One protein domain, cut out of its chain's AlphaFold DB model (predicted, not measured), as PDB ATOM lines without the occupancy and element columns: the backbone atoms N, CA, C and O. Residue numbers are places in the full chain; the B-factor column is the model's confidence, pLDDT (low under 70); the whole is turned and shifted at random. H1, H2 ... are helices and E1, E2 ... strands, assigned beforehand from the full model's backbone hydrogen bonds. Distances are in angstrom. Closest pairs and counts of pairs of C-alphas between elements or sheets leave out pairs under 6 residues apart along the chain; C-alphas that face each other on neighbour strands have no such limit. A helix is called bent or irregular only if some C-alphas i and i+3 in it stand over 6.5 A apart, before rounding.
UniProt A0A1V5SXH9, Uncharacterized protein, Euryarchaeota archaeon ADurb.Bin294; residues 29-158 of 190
ATOM      1  N   SER A  29     -27.661 -26.939 -46.061       77.50
ATOM      2  CA  SER A  29     -27.117 -25.718 -46.647       77.50
ATOM      3  C   SER A  29     -28.230 -24.711 -46.924       77.50
ATOM      4  O   SER A  29     -29.361 -25.078 -47.245       77.50
ATOM      5  N   ALA A  30     -27.911 -23.427 -46.787       85.75
ATOM      6  CA  ALA A  30     -28.820 -22.323 -47.071       85.75
ATOM      7  C   ALA A  30     -28.088 -21.156 -47.730       85.75
ATOM      8  O   ALA A  30     -26.881 -20.969 -47.571       85.75
ATOM      9  N   VAL A  31     -28.852 -20.330 -48.436       90.12
ATOM     10  CA  VAL A  31     -28.398 -19.037 -48.943       90.12
ATOM     11  C   VAL A  31     -28.832 -17.953 -47.974       90.12
ATOM     12  O   VAL A  31     -30.012 -17.856 -47.639       90.12
ATOM     13  N   ILE A  32     -27.886 -17.115 -47.569       92.75
ATOM     14  CA  ILE A  32     -28.135 -15.894 -46.812       92.75
ATOM     15  C   ILE A  32     -27.976 -14.704 -47.749       92.75
ATOM     16  O   ILE A  32     -26.948 -14.566 -48.407       92.75
ATOM     17  N   TYR A  33     -28.974 -13.829 -47.790       95.12
ATOM     18  CA  TYR A  33     -28.953 -12.591 -48.553       95.12
ATOM     19  C   TYR A  33     -28.941 -11.375 -47.629       95.12
ATOM     20  O   TYR A  33     -29.846 -11.178 -46.814       95.12
ATOM     21  N   ILE A  34     -27.914 -10.545 -47.804       95.25
ATOM     22  CA  ILE A  34     -27.709  -9.288 -47.087       95.25
ATOM     23  C   ILE A  34     -27.701  -8.151 -48.103       95.25
ATOM     24  O   ILE A  34     -27.077  -8.245 -49.164       95.25
ATOM     25  N   GLN A  35     -28.370  -7.058 -47.752       95.06
ATOM     26  CA  GLN A  35     -28.464  -5.867 -48.580       95.06
ATOM     27  C   GLN A  35     -28.062  -4.625 -47.782       95.06
ATOM     28  O   GLN A  35     -28.449  -4.469 -46.620       95.06
ATOM     29  N   GLY A  36     -27.336  -3.723 -48.434       94.00
ATOM     30  CA  GLY A  36     -27.012  -2.399 -47.912       94.00
ATOM     31  C   GLY A  36     -26.843  -1.365 -49.024       94.00
ATOM     32  O   GLY A  36     -27.032  -1.662 -50.211       94.00
ATOM     33  N   SER A  37     -26.544  -0.136 -48.620       92.62
ATOM     34  CA  SER A  37     -26.393   1.020 -49.501       92.62
ATOM     35  C   SER A  37     -24.921   1.203 -49.891       92.62
ATOM     36  O   SER A  37     -24.316   0.319 -50.510       92.62
ATOM     37  N   ASP A  38     -24.358   2.354 -49.538       94.06
ATOM     38  CA  ASP A  38     -23.000   2.774 -49.802       94.06
ATOM     39  C   ASP A  38     -22.025   1.681 -49.382       94.06
ATOM     40  O   ASP A  38     -22.046   1.171 -48.261       94.06
ATOM     41  N   SER A  39     -21.157   1.306 -50.305       95.06
ATOM     42  CA  SER A  39     -20.185   0.251 -50.094       95.06
ATOM     43  C   SER A  39     -18.850   0.610 -50.711       95.06
ATOM     44  O   SER A  39     -18.761   1.413 -51.633       95.06
ATOM     45  N   ALA A  40     -17.788   0.035 -50.173       95.19
ATOM     46  CA  ALA A  40     -16.438   0.289 -50.634       95.19
ATOM     47  C   ALA A  40     -15.630  -1.001 -50.617       95.19
ATOM     48  O   ALA A  40     -15.743  -1.796 -49.684       95.19
ATOM     49  N   ILE A  41     -14.797  -1.174 -51.640       95.31
ATOM     50  CA  ILE A  41     -13.756  -2.197 -51.666       95.31
ATOM     51  C   ILE A  41     -12.424  -1.499 -51.421       95.31
ATOM     52  O   ILE A  41     -12.098  -0.539 -52.119       95.31
ATOM     53  N   THR A  42     -11.650  -1.992 -50.461       94.75
ATOM     54  CA  THR A  42     -10.310  -1.492 -50.130       94.75
ATOM     55  C   THR A  42      -9.328  -2.642 -49.952       94.75
ATOM     56  O   THR A  42      -9.731  -3.775 -49.698       94.75
ATOM     57  N   ASN A  43      -8.029  -2.355 -50.012       92.38
ATOM     58  CA  ASN A  43      -7.004  -3.348 -49.691       92.38
ATOM     59  C   ASN A  43      -6.907  -3.573 -48.178       92.38
ATOM     60  O   ASN A  43      -6.832  -2.613 -47.409       92.38
ATOM     61  N   GLY A  44      -6.899  -4.839 -47.767       87.12
ATOM     62  CA  GLY A  44      -6.584  -5.282 -46.412       87.12
ATOM     63  C   GLY A  44      -5.158  -5.825 -46.308       87.12
ATOM     64  O   GLY A  44      -4.430  -5.900 -47.296       87.12
ATOM     65  N   SER A  45      -4.744  -6.210 -45.098       81.12
ATOM     66  CA  SER A  45      -3.444  -6.858 -44.866       81.12
ATOM     67  C   SER A  45      -3.374  -8.275 -45.436       81.12
ATOM     68  O   SER A  45      -2.323  -8.678 -45.925       81.12
ATOM     69  N   ASP A  46      -4.492  -9.004 -45.386       78.31
ATOM     70  CA  ASP A  46      -4.577 -10.446 -45.665       78.31
ATOM     71  C   ASP A  46      -5.620 -10.784 -46.745       78.31
ATOM     72  O   ASP A  46      -6.109 -11.908 -46.810       78.31
ATOM     73  N   GLY A  47      -5.995  -9.798 -47.564       86.12
ATOM     74  CA  GLY A  47      -7.058  -9.915 -48.558       86.12
ATOM     75  C   GLY A  47      -7.619  -8.551 -48.945       86.12
ATOM     76  O   GLY A  47      -6.986  -7.513 -48.739       86.12
ATOM     77  N   MET A  48      -8.830  -8.541 -49.488       94.19
ATOM     78  CA  MET A  48      -9.592  -7.316 -49.720       94.19
ATOM     79  C   MET A  48     -10.608  -7.123 -48.595       94.19
ATOM     80  O   MET A  48     -11.073  -8.076 -47.973       94.19
ATOM     81  N   ILE A  49     -10.974  -5.876 -48.331       96.31
ATOM     82  CA  ILE A  49     -12.004  -5.517 -47.360       96.31
ATOM     83  C   ILE A  49     -13.184  -4.941 -48.126       96.31
ATOM     84  O   ILE A  49     -13.017  -4.003 -48.907       96.31
ATOM     85  N   ILE A  50     -14.375  -5.480 -47.879       96.25
ATOM     86  CA  ILE A  50     -15.631  -4.922 -48.378       96.25
ATOM     87  C   ILE A  50     -16.375  -4.325 -47.193       96.25
ATOM     88  O   ILE A  50     -16.719  -5.033 -46.250       96.25
ATOM     89  N   THR A  51     -16.626  -3.022 -47.236       96.88
ATOM     90  CA  THR A  51     -17.455  -2.329 -46.243       96.88
ATOM     91  C   THR A  51     -18.794  -1.985 -46.868       96.88
ATOM     92  O   THR A  51     -18.825  -1.494 -47.992       96.88
ATOM     93  N   VAL A  52     -19.887  -2.224 -46.152       96.88
ATOM     94  CA  VAL A  52     -21.254  -1.907 -46.567       96.88
ATOM     95  C   VAL A  52     -21.940  -1.124 -45.455       96.88
ATOM     96  O   VAL A  52     -21.932  -1.556 -44.304       96.88
ATOM     97  N   LYS A  53     -22.526   0.020 -45.796       96.06
ATOM     98  CA  LYS A  53     -23.267   0.907 -44.896       96.06
ATOM     99  C   LYS A  53     -24.777   0.758 -45.075       96.06
ATOM    100  O   LYS A  53     -25.250   0.088 -45.995       96.06
ATOM    101  N   ASP A  54     -25.510   1.359 -44.139       94.31
ATOM    102  CA  ASP A  54     -26.966   1.283 -43.968       94.31
ATOM    103  C   ASP A  54     -27.535  -0.115 -44.216       94.31
ATOM    104  O   ASP A  54     -28.545  -0.297 -44.903       94.31
ATOM    105  N   VAL A  55     -26.874  -1.121 -43.644       93.06
ATOM    106  CA  VAL A  55     -27.314  -2.505 -43.784       93.06
ATOM    107  C   VAL A  55     -28.708  -2.653 -43.172       93.06
ATOM    108  O   VAL A  55     -29.038  -2.080 -42.120       93.06
ATOM    109  N   ILE A  56     -29.562  -3.402 -43.866       92.12
ATOM    110  CA  ILE A  56     -30.896  -3.727 -43.366       92.12
ATOM    111  C   ILE A  56     -30.721  -4.564 -42.085       92.12
ATOM    112  O   ILE A  56     -29.955  -5.523 -42.095       92.12
ATOM    113  N   PRO A  57     -31.427  -4.255 -40.979       88.44
ATOM    114  CA  PRO A  57     -31.222  -4.922 -39.684       88.44
ATOM    115  C   PRO A  57     -31.666  -6.398 -39.646       88.44
ATOM    116  O   PRO A  57     -31.655  -7.021 -38.587       88.44
ATOM    117  N   TYR A  58     -32.050  -6.958 -40.792       87.56
ATOM    118  CA  TYR A  58     -32.418  -8.353 -40.979       87.56
ATOM    119  C   TYR A  58     -31.808  -8.851 -42.286       87.56
ATOM    120  O   TYR A  58     -31.797  -8.119 -43.279       87.56
ATOM    121  N   PHE A  59     -31.369 -10.105 -42.303       88.44
ATOM    122  CA  PHE A  59     -31.025 -10.814 -43.529       88.44
ATOM    123  C   PHE A  59     -32.096 -11.844 -43.865       88.44
ATOM    124  O   PHE A  59     -32.835 -12.326 -43.002       88.44
ATOM    125  N   HIS A  60     -32.180 -12.176 -45.147       90.56
ATOM    126  CA  HIS A  60     -33.035 -13.250 -45.628       90.56
ATOM    127  C   HIS A  60     -32.231 -14.542 -45.686       90.56
ATOM    128  O   HIS A  60     -31.090 -14.528 -46.138       90.56
ATOM    129  N   ILE A  61     -32.805 -15.644 -45.222       88.12
ATOM    130  CA  ILE A  61     -32.196 -16.970 -45.308       88.12
ATOM    131  C   ILE A  61     -33.177 -17.951 -45.941       88.12
ATOM    132  O   ILE A  61     -34.368 -17.934 -45.619       88.12
ATOM    133  N   THR A  62     -32.692 -18.784 -46.859       85.38
ATOM    134  CA  THR A  62     -33.513 -19.738 -47.616       85.38
ATOM    135  C   THR A  62     -32.760 -21.023 -47.931       85.38
ATOM    136  O   THR A  62     -31.598 -20.987 -48.333       85.38
ATOM    137  N   ASP A  63     -33.439 -22.160 -47.794       83.19
ATOM    138  CA  ASP A  63     -32.976 -23.481 -48.244       83.19
ATOM    139  C   ASP A  63     -33.511 -23.833 -49.655       83.19
ATOM    140  O   ASP A  63     -33.344 -24.947 -50.151       83.19
ATOM    141  N   GLY A  64     -34.192 -22.882 -50.306       80.12
ATOM    142  CA  GLY A  64     -34.863 -23.053 -51.594       80.12
ATOM    143  C   GLY A  64     -36.321 -23.520 -51.502       80.12
ATOM    144  O   GLY A  64     -37.035 -23.443 -52.505       80.12
ATOM    145  N   LYS A  65     -36.794 -23.960 -50.331       78.06
ATOM    146  CA  LYS A  65     -38.193 -24.350 -50.078       78.06
ATOM    147  C   LYS A  65     -38.879 -23.367 -49.143       78.06
ATOM    148  O   LYS A  65     -39.973 -22.886 -49.435       78.06
ATOM    149  N   GLU A  66     -38.221 -23.069 -48.038       76.94
ATOM    150  CA  GLU A  66     -38.673 -22.162 -47.002       76.94
ATOM    151  C   GLU A  66     -37.748 -20.956 -46.917       76.94
ATOM    152  O   GLU A  66     -36.594 -20.975 -47.347       76.94
ATOM    153  N   SER A  67     -38.268 -19.862 -46.368       80.56
ATOM    154  CA  SER A  67     -37.450 -18.680 -46.166       80.56
ATOM    155  C   SER A  67     -37.857 -17.900 -44.933       80.56
ATOM    156  O   SER A  67     -39.047 -17.797 -44.631       80.56
ATOM    157  N   LYS A  68     -36.865 -17.344 -44.236       84.62
ATOM    158  CA  LYS A  68     -37.047 -16.621 -42.975       84.62
ATOM    159  C   LYS A  68     -36.258 -15.313 -42.996       84.62
ATOM    160  O   LYS A  68     -35.259 -15.183 -43.702       84.62
ATOM    161  N   LEU A  69     -36.732 -14.340 -42.223       85.62
ATOM    162  CA  LEU A  69     -35.985 -13.127 -41.901       85.62
ATOM    163  C   LEU A  69     -35.370 -13.304 -40.517       85.62
ATOM    164  O   LEU A  69     -36.081 -13.646 -39.573       85.62
ATOM    165  N   VAL A  70     -34.067 -13.075 -40.412       85.44
ATOM    166  CA  VAL A  70     -33.298 -13.270 -39.179       85.44
ATOM    167  C   VAL A  70     -32.558 -11.971 -38.851       85.44
ATOM    168  O   VAL A  70     -32.095 -11.301 -39.780       85.44
ATOM    169  N   PRO A  71     -32.475 -11.561 -37.572       87.06
ATOM    170  CA  PRO A  71     -31.725 -10.372 -37.175       87.06
ATOM    171  C   PRO A  71     -30.274 -10.411 -37.653       87.06
ATOM    172  O   PRO A  71     -29.627 -11.455 -37.599       87.06
ATOM    173  N   LEU A  72     -29.748  -9.259 -38.079       86.75
ATOM    174  CA  LEU A  72     -28.393  -9.160 -38.635       86.75
ATOM    175  C   LEU A  72     -27.302  -9.645 -37.670       86.75
ATOM    176  O   LEU A  72     -26.299 -10.198 -38.107       86.75
ATOM    177  N   GLU A  73     -27.526  -9.491 -36.366       84.75
ATOM    178  CA  GLU A  73     -26.623  -9.949 -35.303       84.75
ATOM    179  C   GLU A  73     -26.308 -11.444 -35.404       84.75
ATOM    180  O   GLU A  73     -25.170 -11.834 -35.182       84.75
ATOM    181  N   SER A  74     -27.259 -12.275 -35.847       83.31
ATOM    182  CA  SER A  74     -27.050 -13.722 -35.981       83.31
ATOM    183  C   SER A  74     -26.037 -14.111 -37.065       83.31
ATOM    184  O   SER A  74     -25.667 -15.277 -37.171       83.31
ATOM    185  N   LEU A  75     -25.559 -13.162 -37.881       84.00
ATOM    186  CA  LEU A  75     -24.448 -13.417 -38.800       84.00
ATOM    187  C   LEU A  75     -23.148 -13.741 -38.056       84.00
ATOM    188  O   LEU A  75     -22.322 -14.478 -38.589       84.00
ATOM    189  N   THR A  76     -22.956 -13.222 -36.836       81.94
ATOM    190  CA  THR A  76     -21.735 -13.490 -36.053       81.94
ATOM    191  C   THR A  76     -21.635 -14.931 -35.572       81.94
ATOM    192  O   THR A  76     -20.556 -15.367 -35.184       81.94
ATOM    193  N   ASP A  77     -22.742 -15.670 -35.623       79.00
ATOM    194  CA  ASP A  77     -22.817 -17.061 -35.188       79.00
ATOM    195  C   ASP A  77     -22.491 -18.063 -36.308       79.00
ATOM    196  O   ASP A  77     -22.457 -19.274 -36.085       79.00
ATOM    197  N   ILE A  78     -22.242 -17.572 -37.526       81.25
ATOM    198  CA  ILE A  78     -21.852 -18.394 -38.670       81.25
ATOM    199  C   ILE A  78     -20.372 -18.775 -38.552       81.25
ATOM    200  O   ILE A  78     -19.511 -17.952 -38.242       81.25
ATOM    201  N   THR A  79     -20.061 -20.029 -38.872       83.62
ATOM    202  CA  THR A  79     -18.679 -20.496 -38.992       83.62
ATOM    203  C   THR A  79     -18.069 -20.014 -40.307       83.62
ATOM    204  O   THR A  79     -18.548 -20.365 -41.381       83.62
ATOM    205  N   TYR A  80     -16.980 -19.253 -40.219       86.94
ATOM    206  CA  TYR A  80     -16.174 -18.805 -41.358       86.94
ATOM    207  C   TYR A  80     -14.923 -19.693 -41.537       86.94
ATOM    208  O   TYR A  80     -14.429 -20.237 -40.547       86.94
ATOM    209  N   PRO A  81     -14.364 -19.833 -42.758       92.06
ATOM    210  CA  PRO A  81     -14.708 -19.110 -43.984       92.06
ATOM    211  C   PRO A  81     -15.939 -19.663 -44.717       92.06
ATOM    212  O   PRO A  81     -16.200 -20.861 -44.684       92.06
ATOM    213  N   VAL A  82     -16.643 -18.791 -45.446       91.56
ATOM    214  CA  VAL A  82     -17.787 -19.164 -46.302       91.56
ATOM    215  C   VAL A  82     -17.627 -18.612 -47.713       91.56
ATOM    216  O   VAL A  82     -16.996 -17.575 -47.920       91.56
ATOM    217  N   GLN A  83     -18.206 -19.293 -48.698       93.88
ATOM    218  CA  GLN A  83     -18.253 -18.787 -50.069       93.88
ATOM    219  C   GLN A  83     -19.408 -17.815 -50.249       93.88
ATOM    220  O   GLN A  83     -20.476 -17.966 -49.654       93.88
ATOM    221  N   ALA A  84     -19.183 -16.810 -51.088       95.25
ATOM    222  CA  ALA A  84     -20.158 -15.775 -51.339       95.25
ATOM    223  C   ALA A  84     -20.121 -15.276 -52.779       95.25
ATOM    224  O   ALA A  84     -19.087 -15.293 -53.449       95.25
ATOM    225  N   VAL A  85     -21.254 -14.742 -53.218       95.88
ATOM    226  CA  VAL A  85     -21.351 -13.887 -54.397       95.88
ATOM    227  C   VAL A  85     -21.625 -12.470 -53.926       95.88
ATOM    228  O   VAL A  85     -22.611 -12.217 -53.231       95.88
ATOM    229  N   VAL A  86     -20.768 -11.537 -54.329       95.75
ATOM    230  CA  VAL A  86     -20.964 -10.111 -54.077       95.75
ATOM    231  C   VAL A  86     -21.380  -9.409 -55.359       95.75
ATOM    232  O   VAL A  86     -20.775  -9.611 -56.410       95.75
ATOM    233  N   ASN A  87     -22.410  -8.576 -55.256       94.88
ATOM    234  CA  ASN A  87     -22.902  -7.709 -56.314       94.88
ATOM    235  C   ASN A  87     -22.872  -6.264 -55.812       94.88
ATOM    236  O   ASN A  87     -23.719  -5.862 -55.013       94.88
ATOM    237  N   LEU A  88     -21.906  -5.489 -56.293       94.12
ATOM    238  CA  LEU A  88     -21.759  -4.067 -56.005       94.12
ATOM    239  C   LEU A  88     -22.004  -3.268 -57.279       94.12
ATOM    240  O   LEU A  88     -21.532  -3.646 -58.356       94.12
ATOM    241  N   PHE A  89     -22.729  -2.160 -57.190       92.50
ATOM    242  CA  PHE A  89     -22.905  -1.281 -58.342       92.50
ATOM    243  C   PHE A  89     -23.119   0.183 -57.957       92.50
ATOM    244  O   PHE A  89     -23.620   0.517 -56.885       92.50
ATOM    245  N   ASN A  90     -22.737   1.066 -58.871       90.00
ATOM    246  CA  ASN A  90     -23.087   2.481 -58.886       90.00
ATOM    247  C   ASN A  90     -23.473   2.882 -60.327       90.00
ATOM    248  O   ASN A  90     -23.725   2.019 -61.170       90.00
ATOM    249  N   ALA A  91     -23.569   4.182 -60.613       87.25
ATOM    250  CA  ALA A  91     -23.952   4.669 -61.940       87.25
ATOM    251  C   ALA A  91     -22.928   4.343 -63.050       87.25
ATOM    252  O   ALA A  91     -23.301   4.280 -64.218       87.25
ATOM    253  N   GLU A  92     -21.659   4.141 -62.695       84.12
ATOM    254  CA  GLU A  92     -20.533   4.024 -63.632       84.12
ATOM    255  C   GLU A  92     -19.953   2.603 -63.681       84.12
ATOM    256  O   GLU A  92     -19.510   2.139 -64.728       84.12
ATOM    257  N   ASN A  93     -20.002   1.892 -62.557       85.31
ATOM    258  CA  ASN A  93     -19.310   0.642 -62.306       85.31
ATOM    259  C   ASN A  93     -20.260  -0.417 -61.746       85.31
ATOM    260  O   ASN A  93     -21.128  -0.153 -60.914       85.31
ATOM    261  N   LYS A  94     -20.029  -1.657 -62.173       89.75
ATOM    262  CA  LYS A  94     -20.659  -2.855 -61.626       89.75
ATOM    263  C   LYS A  94     -19.601  -3.928 -61.398       89.75
ATOM    264  O   LYS A  94     -18.739  -4.161 -62.254       89.75
ATOM    265  N   THR A  95     -19.712  -4.589 -60.257       89.50
ATOM    266  CA  THR A  95     -18.798  -5.624 -59.792       89.50
ATOM    267  C   THR A  95     -19.616  -6.785 -59.268       89.50
ATOM    268  O   THR A  95     -20.279  -6.672 -58.243       89.50
ATOM    269  N   ASN A  96     -19.565  -7.894 -59.999       92.69
ATOM    270  CA  ASN A  96     -20.177  -9.151 -59.607       92.69
ATOM    271  C   ASN A  96     -19.074 -10.207 -59.564       92.69
ATOM    272  O   ASN A  96     -18.492 -10.511 -60.609       92.69
ATOM    273  N   SER A  97     -18.787 -10.743 -58.383       93.62
ATOM    274  CA  SER A  97     -17.652 -11.645 -58.188       93.62
ATOM    275  C   SER A  97     -17.942 -12.709 -57.143       93.62
ATOM    276  O   SER A  97     -18.698 -12.485 -56.196       93.62
ATOM    277  N   VAL A  98     -17.302 -13.863 -57.318       94.62
ATOM    278  CA  VAL A  98     -17.234 -14.908 -56.297       94.62
ATOM    279  C   VAL A  98     -16.079 -14.579 -55.358       94.62
ATOM    280  O   VAL A  98     -14.977 -14.244 -55.801       94.62
ATOM    281  N   ILE A  99     -16.340 -14.656 -54.060       94.94
ATOM    282  CA  ILE A  99     -15.371 -14.376 -53.005       94.94
ATOM    283  C   ILE A  99     -15.492 -15.416 -51.893       94.94
ATOM    284  O   ILE A  99     -16.547 -16.013 -51.686       94.94
ATOM    285  N   GLN A 100     -14.416 -15.599 -51.143       95.25
ATOM    286  CA  GLN A 100     -14.428 -16.292 -49.867       95.25
ATOM    287  C   GLN A 100     -14.435 -15.246 -48.761       95.25
ATOM    288  O   GLN A 100     -13.507 -14.449 -48.659       95.25
ATOM    289  N   VAL A 101     -15.466 -15.245 -47.926       95.12
ATOM    290  CA  VAL A 101     -15.529 -14.401 -46.734       95.12
ATOM    291  C   VAL A 101     -14.787 -15.114 -45.614       95.12
ATOM    292  O   VAL A 101     -15.173 -16.207 -45.208       95.12
ATOM    293  N   LEU A 102     -13.711 -14.501 -45.131       93.94
ATOM    294  CA  LEU A 102     -12.848 -15.034 -44.076       93.94
ATOM    295  C   LEU A 102     -13.394 -14.733 -42.683       93.94
ATOM    296  O   LEU A 102     -13.222 -15.527 -41.764       93.94
ATOM    297  N   ASN A 103     -14.014 -13.568 -42.524       93.31
ATOM    298  CA  ASN A 103     -14.752 -13.163 -41.337       93.31
ATOM    299  C   ASN A 103     -15.667 -11.977 -41.674       93.31
ATOM    300  O   ASN A 103     -15.517 -11.336 -42.722       93.31
ATOM    301  N   LEU A 104     -16.596 -11.689 -40.761       93.62
ATOM    302  CA  LEU A 104     -17.364 -10.450 -40.755       93.62
ATOM    303  C   LEU A 104     -17.147  -9.679 -39.452       93.62
ATOM    304  O   LEU A 104     -16.839 -10.262 -38.413       93.62
ATOM    305  N   ALA A 105     -17.450  -8.389 -39.497       93.94
ATOM    306  CA  ALA A 105     -17.708  -7.578 -38.322       93.94
ATOM    307  C   ALA A 105     -18.926  -6.681 -38.557       93.94
ATOM    308  O   ALA A 105     -19.120  -6.151 -39.655       93.94
ATOM    309  N   LEU A 106     -19.723  -6.498 -37.507       93.69
ATOM    310  CA  LEU A 106     -20.783  -5.498 -37.446       93.69
ATOM    311  C   LEU A 106     -20.325  -4.345 -36.556       93.69
ATOM    312  O   LEU A 106     -19.664  -4.548 -35.538       93.69
ATOM    313  N   SER A 107     -20.660  -3.124 -36.953       93.50
ATOM    314  CA  SER A 107     -20.335  -1.908 -36.210       93.50
ATOM    315  C   SER A 107     -21.418  -0.847 -36.408       93.50
ATOM    316  O   SER A 107     -22.346  -1.044 -37.196       93.50
ATOM    317  N   GLU A 108     -21.317   0.253 -35.654       90.62
ATOM    318  CA  GLU A 108     -22.264   1.377 -35.699       90.62
ATOM    319  C   GLU A 108     -23.723   0.914 -35.543       90.62
ATOM    320  O   GLU A 108     -24.543   1.079 -36.443       90.62
ATOM    321  N   ASP A 109     -24.037   0.260 -34.420       89.19
ATOM    322  CA  ASP A 109     -25.377  -0.284 -34.141       89.19
ATOM    323  C   ASP A 109     -25.890  -1.222 -35.254       89.19
ATOM    324  O   ASP A 109     -27.052  -1.180 -35.664       89.19
ATOM    325  N   ASN A 110     -24.986  -2.069 -35.763       87.81
ATOM    326  CA  ASN A 110     -25.218  -3.031 -36.846       87.81
ATOM    327  C   ASN A 110     -25.607  -2.389 -38.190       87.81
ATOM    328  O   ASN A 110     -26.204  -3.047 -39.044       87.81
ATOM    329  N   LYS A 111     -25.275  -1.109 -38.404       93.19
ATOM    330  CA  LYS A 111     -25.484  -0.417 -39.686       93.19
ATOM    331  C   LYS A 111     -24.322  -0.541 -40.648       93.19
ATOM    332  O   LYS A 111     -24.523  -0.322 -41.843       93.19
ATOM    333  N   VAL A 112     -23.148  -0.919 -40.154       96.00
ATOM    334  CA  VAL A 112     -21.957  -1.109 -40.975       96.00
ATOM    335  C   VAL A 112     -21.497  -2.559 -40.889       96.00
ATOM    336  O   VAL A 112     -21.153  -3.048 -39.812       96.00
ATOM    337  N   LEU A 113     -21.485  -3.225 -42.041       96.56
ATOM    338  CA  LEU A 113     -20.958  -4.570 -42.241       96.56
ATOM    339  C   LEU A 113     -19.583  -4.478 -42.896       96.56
ATOM    340  O   LEU A 113     -19.444  -3.934 -43.991       96.56
ATOM    341  N   THR A 114     -18.578  -5.058 -42.256       96.56
ATOM    342  CA  THR A 114     -17.231  -5.189 -42.809       96.56
ATOM    343  C   THR A 114     -16.932  -6.659 -43.050       96.56
ATOM    344  O   THR A 114     -17.055  -7.475 -42.142       96.56
ATOM    345  N   LEU A 115     -16.530  -6.997 -44.269       96.25
ATOM    346  CA  LEU A 115     -16.132  -8.339 -44.677       96.25
ATOM    347  C   LEU A 115     -14.642  -8.344 -45.005       96.25
ATOM    348  O   LEU A 115     -14.201  -7.546 -45.834       96.25
ATOM    349  N   ASN A 116     -13.889  -9.268 -44.411       95.94
ATOM    350  CA  ASN A 116     -12.558  -9.611 -44.907       95.94
ATOM    351  C   ASN A 116     -12.691 -10.749 -45.918       95.94
ATOM    352  O   ASN A 116     -13.296 -11.777 -45.601       95.94
ATOM    353  N   VAL A 117     -12.178 -10.560 -47.131       96.00
ATOM    354  CA  VAL A 117     -12.495 -11.432 -48.261       96.00
ATOM    355  C   VAL A 117     -11.277 -11.763 -49.111       96.00
ATOM    356  O   VAL A 117     -10.408 -10.924 -49.343       96.00
ATOM    357  N   ASN A 118     -11.274 -12.977 -49.653       95.31
ATOM    358  CA  ASN A 118     -10.358 -13.395 -50.705       95.31
ATOM    359  C   ASN A 118     -11.117 -13.556 -52.027       95.31
ATOM    360  O   ASN A 118     -12.181 -14.181 -52.039       95.31
ATOM    361  N   PRO A 119     -10.599 -13.038 -53.153       92.94
ATOM    362  CA  PRO A 119     -11.148 -13.349 -54.466       92.94
ATOM    363  C   PRO A 119     -11.082 -14.853 -54.750       92.94
ATOM    364  O   PRO A 119     -10.073 -15.493 -54.455       92.94
ATOM    365  N   LEU A 120     -12.134 -15.408 -55.354       92.38
ATOM    366  CA  LEU A 120     -12.140 -16.791 -55.830       92.38
ATOM    367  C   LEU A 120     -12.170 -16.837 -57.357       92.38
ATOM    368  O   LEU A 120     -12.902 -16.084 -58.001       92.38
ATOM    369  N   GLU A 121     -11.378 -17.746 -57.933       87.44
ATOM    370  CA  GLU A 121     -11.361 -17.987 -59.382       87.44
ATOM    371  C   GLU A 121     -12.606 -18.730 -59.868       87.44
ATOM    372  O   GLU A 121     -13.100 -18.486 -60.968       87.44
ATOM    373  N   PHE A 122     -13.110 -19.637 -59.038       85.75
ATOM    374  CA  PHE A 122     -14.287 -20.441 -59.309       85.75
ATOM    375  C   PHE A 122     -15.061 -20.680 -58.014       85.75
ATOM    376  O   PHE A 122     -14.504 -20.656 -56.919       85.75
ATOM    377  N   TYR A 123     -16.362 -20.901 -58.169       90.12
ATOM    378  CA  TYR A 123     -17.252 -21.328 -57.101       90.12
ATOM    379  C   TYR A 123     -17.382 -22.853 -57.135       90.12
ATOM    380  O   TYR A 123     -17.664 -23.407 -58.201       90.12
ATOM    381  N   ASP A 124     -17.176 -23.520 -55.998       86.88
ATOM    382  CA  ASP A 124     -17.239 -24.987 -55.887       86.88
ATOM    383  C   ASP A 124     -18.400 -25.505 -55.015       86.88
ATOM    384  O   ASP A 124     -18.589 -26.717 -54.908       86.88
ATOM    385  N   GLY A 125     -19.206 -24.605 -54.444       85.06
ATOM    386  CA  GLY A 125     -20.396 -24.959 -53.674       85.06
ATOM    387  C   GLY A 125     -21.613 -25.329 -54.532       85.06
ATOM    388  O   GLY A 125     -21.568 -25.376 -55.767       85.06
ATOM    389  N   GLU A 126     -22.746 -25.570 -53.871       85.19
ATOM    390  CA  GLU A 126     -23.985 -26.002 -54.530       85.19
ATOM    391  C   GLU A 126     -25.039 -24.892 -54.599       85.19
ATOM    392  O   GLU A 126     -25.672 -24.699 -55.644       85.19
ATOM    393  N   MET A 127     -25.219 -24.128 -53.520       87.81
ATOM    394  CA  MET A 127     -26.385 -23.256 -53.354       87.81
ATOM    395  C   MET A 127     -26.352 -21.985 -54.216       87.81
ATOM    396  O   MET A 127     -27.399 -21.464 -54.603       87.81
ATOM    397  N   LEU A 128     -25.163 -21.486 -54.557       90.88
ATOM    398  CA  LEU A 128     -24.960 -20.248 -55.315       90.88
ATOM    399  C   LEU A 128     -24.660 -20.492 -56.800       90.88
ATOM    400  O   LEU A 128     -24.367 -19.534 -57.511       90.88
ATOM    401  N   LYS A 129     -24.756 -21.728 -57.317       89.81
ATOM    402  CA  LYS A 129     -24.370 -22.054 -58.710       89.81
ATOM    403  C   LYS A 129     -25.034 -21.150 -59.750       89.81
ATOM    404  O   LYS A 129     -24.390 -20.698 -60.694       89.81
ATOM    405  N   SER A 130     -26.324 -20.860 -59.573       87.75
ATOM    406  CA  SER A 130     -27.087 -19.991 -60.479       87.75
ATOM    407  C   SER A 130     -26.621 -18.531 -60.457       87.75
ATOM    408  O   SER A 130     -26.788 -17.833 -61.454       87.75
ATOM    409  N   LEU A 131     -26.025 -18.084 -59.348       88.38
ATOM    410  CA  LEU A 131     -25.514 -16.728 -59.149       88.38
ATOM    411  C   LEU A 131     -24.034 -16.607 -59.531       88.38
ATOM    412  O   LEU A 131     -23.623 -15.561 -60.022       88.38
ATOM    413  N   ALA A 132     -23.247 -17.662 -59.318       88.81
ATOM    414  CA  ALA A 132     -21.802 -17.673 -59.523       88.81
ATOM    415  C   ALA A 132     -21.377 -17.948 -60.976       88.81
ATOM    416  O   ALA A 132     -20.256 -17.619 -61.374       88.81
ATOM    417  N   ASN A 133     -22.252 -18.549 -61.787       83.81
ATOM    418  CA  ASN A 133     -21.928 -18.919 -63.162       83.81
ATOM    419  C   ASN A 133     -21.550 -17.703 -64.026       83.81
ATOM    420  O   ASN A 133     -22.348 -16.791 -64.234       83.81
ATOM    421  N   GLY A 134     -20.340 -17.741 -64.593       77.50
ATOM    422  CA  GLY A 134     -19.838 -16.712 -65.508       77.50
ATOM    423  C   GLY A 134     -19.366 -15.425 -64.829       77.50
ATOM    424  O   GLY A 134     -19.141 -14.433 -65.524       77.50
ATOM    425  N   LEU A 135     -19.223 -15.421 -63.499       88.38
ATOM    426  CA  LEU A 135     -18.646 -14.292 -62.777       88.38
ATOM    427  C   LEU A 135     -17.125 -14.258 -62.914       88.38
ATOM    428  O   LEU A 135     -16.462 -15.289 -63.000       88.38
ATOM    429  N   THR A 136     -16.577 -13.046 -62.912       84.50
ATOM    430  CA  THR A 136     -15.132 -12.825 -62.914       84.50
ATOM    431  C   THR A 136     -14.618 -12.651 -61.488       84.50
ATOM    432  O   THR A 136     -15.324 -12.046 -60.669       84.50
ATOM    433  N   PRO A 137     -13.390 -13.101 -61.189       86.25
ATOM    434  CA  PRO A 137     -12.785 -12.899 -59.878       86.25
ATOM    435  C   PRO A 137     -12.686 -11.416 -59.541       86.25
ATOM    436  O   PRO A 137     -12.562 -10.565 -60.430       86.25
ATOM    437  N   LEU A 138     -12.746 -11.112 -58.249       88.88
ATOM    438  CA  LEU A 138     -12.518  -9.755 -57.776       88.88
ATOM    439  C   LEU A 138     -11.040  -9.385 -57.985       88.88
ATOM    440  O   LEU A 138     -10.153 -10.189 -57.704       88.88
ATOM    441  N   SER A 139     -10.777  -8.184 -58.495       88.50
ATOM    442  CA  SER A 139      -9.425  -7.691 -58.774       88.50
ATOM    443  C   SER A 139      -9.250  -6.254 -58.292       88.50
ATOM    444  O   SER A 139     -10.230  -5.545 -58.051       88.50
ATOM    445  N   ASP A 140      -7.999  -5.801 -58.204       87.06
ATOM    446  CA  ASP A 140      -7.654  -4.447 -57.749       87.06
ATOM    447  C   ASP A 140      -8.290  -3.340 -58.605       87.06
ATOM    448  O   ASP A 140      -8.589  -2.258 -58.110       87.06
ATOM    449  N   GLU A 141      -8.579  -3.612 -59.880       87.12
ATOM    450  CA  GLU A 141      -9.277  -2.678 -60.777       87.12
ATOM    451  C   GLU A 141     -10.725  -2.393 -60.340       87.12
ATOM    452  O   GLU A 141     -11.346  -1.444 -60.815       87.12
ATOM    453  N   LYS A 142     -11.280  -3.226 -59.450       87.25
ATOM    454  CA  LYS A 142     -12.624  -3.081 -58.881       87.25
ATOM    455  C   LYS A 142     -12.626  -2.374 -57.525       87.25
ATOM    456  O   LYS A 142     -13.699  -2.201 -56.943       87.25
ATOM    457  N   ILE A 143     -11.468  -1.951 -57.019       90.50
ATOM    458  CA  ILE A 143     -11.362  -1.115 -55.817       90.50
ATOM    459  C   ILE A 143     -12.058   0.221 -56.071       90.50
ATOM    460  O   ILE A 143     -11.869   0.851 -57.111       90.50
ATOM    461  N   GLY A 144     -12.863   0.661 -55.109       91.88
ATOM    462  CA  GLY A 144     -13.623   1.897 -55.230       91.88
ATOM    463  C   GLY A 144     -14.908   1.888 -54.418       91.88
ATOM    464  O   GLY A 144     -15.161   0.973 -53.631       91.88
ATOM    465  N   GLU A 145     -15.705   2.930 -54.631       94.31
ATOM    466  CA  GLU A 145     -16.970   3.174 -53.943       94.31
ATOM    467  C   GLU A 145     -18.164   2.808 -54.829       94.31
ATOM    468  O   GLU A 145     -18.162   3.007 -56.047       94.31
ATOM    469  N   TYR A 146     -19.207   2.288 -54.199       95.38
ATOM    470  CA  TYR A 146     -20.432   1.800 -54.808       95.38
ATOM    471  C   TYR A 146     -21.633   2.299 -54.002       95.38
ATOM    472  O   TYR A 146     -21.515   2.540 -52.806       95.38
ATOM    473  N   ASN A 147     -22.802   2.414 -54.632       94.50
ATOM    474  CA  ASN A 147     -24.000   2.974 -53.979       94.50
ATOM    475  C   ASN A 147     -24.980   1.883 -53.523       94.50
ATOM    476  O   ASN A 147     -26.044   2.171 -52.974       94.50
ATOM    477  N   HIS A 148     -24.674   0.627 -53.837       93.88
ATOM    478  CA  HIS A 148     -25.499  -0.510 -53.480       93.88
ATOM    479  C   HIS A 148     -24.650  -1.766 -53.342       93.88
ATOM    480  O   HIS A 148     -23.806  -2.040 -54.203       93.88
ATOM    481  N   ALA A 149     -24.962  -2.562 -52.320       96.00
ATOM    482  CA  ALA A 149     -24.380  -3.873 -52.103       96.00
ATOM    483  C   ALA A 149     -25.456  -4.940 -51.886       96.00
ATOM    484  O   ALA A 149     -26.326  -4.807 -51.024       96.00
ATOM    485  N   GLY A 150     -25.340  -6.036 -52.632       96.19
ATOM    486  CA  GLY A 150     -26.020  -7.296 -52.360       96.19
ATOM    487  C   GLY A 150     -24.997  -8.407 -52.164       96.19
ATOM    488  O   GLY A 150     -24.160  -8.633 -53.039       96.19
ATOM    489  N   ILE A 151     -25.066  -9.101 -51.033       96.38
ATOM    490  CA  ILE A 151     -24.152 -10.188 -50.675       96.38
ATOM    491  C   ILE A 151     -24.976 -11.459 -50.482       96.38
ATOM    492  O   ILE A 151     -25.917 -11.472 -49.692       96.38
ATOM    493  N   TYR A 152     -24.609 -12.518 -51.201       95.62
ATOM    494  CA  TYR A 152     -25.194 -13.851 -51.078       95.62
ATOM    495  C   TYR A 152     -24.148 -14.784 -50.479       95.62
ATOM    496  O   TYR A 152     -23.142 -15.042 -51.132       95.62
ATOM    497  N   LEU A 153     -24.361 -15.269 -49.261       94.44
ATOM    498  CA  LEU A 153     -23.476 -16.211 -48.573       94.44
ATOM    499  C   LEU A 153     -24.065 -17.617 -48.667       94.44
ATOM    500  O   LEU A 153     -25.275 -17.790 -48.514       94.44
ATOM    501  N   GLU A 154     -23.217 -18.619 -48.859       91.31
ATOM    502  CA  GLU A 154     -23.587 -20.017 -48.658       91.31
ATOM    503  C   GLU A 154     -23.231 -20.429 -47.231       91.31
ATOM    504  O   GLU A 154     -22.057 -20.543 -46.876       91.31
ATOM    505  N   ALA A 155     -24.253 -20.640 -46.408       85.38
ATOM    506  CA  ALA A 155     -24.095 -21.231 -45.091       85.38
ATOM    507  C   ALA A 155     -24.214 -22.750 -45.229       85.38
ATOM    508  O   ALA A 155     -25.241 -23.250 -45.687       85.38
ATOM    509  N   VAL A 156     -23.167 -23.473 -44.837       76.06
ATOM    510  CA  VAL A 156     -23.170 -24.937 -44.758       76.06
ATOM    511  C   VAL A 156     -23.075 -25.329 -43.292       76.06
ATOM    512  O   VAL A 156     -22.151 -24.915 -42.593       76.06
ATOM    513  N   TRP A 157     -24.020 -26.139 -42.833       68.12
ATOM    514  CA  TRP A 157     -23.999 -26.731 -41.505       68.12
ATOM    515  C   TRP A 157     -23.740 -28.223 -41.638       68.12
ATOM    516  O   TRP A 157     -24.553 -28.982 -42.173       68.12
ATOM    517  N   GLU A 158     -22.598 -28.657 -41.123       49.78
ATOM    518  CA  GLU A 158     -22.389 -30.070 -40.855       49.78
ATOM    519  C   GLU A 158     -23.223 -30.453 -39.633       49.78
ATOM    520  O   GLU A 158     -23.193 -29.773 -38.601       49.78
TER     521      GLU A 158
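AT A GLANCE: This is residues 29 to 158 of the 190 residues of an uncharacterized protein of Euryarchaeota archaeon ADurb.Bin294 (UniProt A0A1V5SXH9). One sheet of ten strands is folded back on itself at the long, sharply bent strand E7, and its two leaves, E5 E4 E1 E10 E6 and E8 E3 E2 E9, face each other. The short helix H1 bridges from E4 to E7, while the four-residue H2 only grazes the sheet, near E6 and E7. The 130 printed residues hold ten named strands and two named helices, in the order E1 E2 E3 E4 E5 H1 E6 E7 E8 H2 E9 E10; the class is mostly strand. The sheet runs E5 E4 E1 E10 E6 E7 E8 E3 E2 E9, all antiparallel. The whole is compact and rounded, with a radius of gyration of the C-alphas of 13.6 A and spans of 37 by 34 by 29 A.

IN THESE COORDINATES: E1, residues 29 to 36, begins at C-alpha 29 (-27.117, -25.718, -46.647) and is 23.4 A long. E2 is residues 39 to 43, E3 48 to 52, E4 58 to 62 and E5 67 to 71. H1 is residues 72 to 77, 10.3 A long; it is neither bent nor irregular, but only just: C-alphas 73 and 76 are 6.1 A apart. E6, residues 82 to 89, is 22.2 A long. E7, residues 94 to 107, is 25.4 A long and bends by 105 degrees at residue 100, C-alpha (-14.428, -16.292, -49.867). E8, residues 112 to 119, is 21.2 A long. H2 is residues 129 to 132 and E9 144 to 146. E10, residues 148 to 157, is 28.9 A long and ends at C-alpha 157 (-23.999, -26.731, -41.505).

HOW THE PARTS SIT: The strongly twisted sheet has E5 and E9 as edge strands. E1 and E10 are antiparallel at 159 degrees, with N 32 and O 153 2.9 A apart, within hydrogen-bond range. E6, E7 and E8 form a meander, each strand the antiparallel neighbour of the one before; N 84 and O 99 are 2.8 A apart, and N 105 and O 114 2.8 A. E2 and E3 form a hairpin, with N 40 and O 51 2.9 A apart. E9 runs on into E10 at 92 degrees. The closest C-alphas of E2 and E10, those of Ser 39 and Ala 149, are 6.2 A apart. H1 is on the sheet at a height of 6.5 A, over none of its strands; its closest C-alpha pair with E7 is Thr 76 and Leu 104, 7.1 A. In H1, 0 of 2 O i to N i+4 pairs are within hydrogen-bond range, but 3 of 3 O i to N i+3 pairs are; H2 is too short for an i+4 pair.

THE WHOLE: The C-alphas of Glu 92 and Glu 158 are the two farthest apart, 41.0 A. The printed part has no cut. H2 to E9 is a long link of 11 residues. The mean pLDDT of the printed part is 89.5, with residues 157 to 158 under 70.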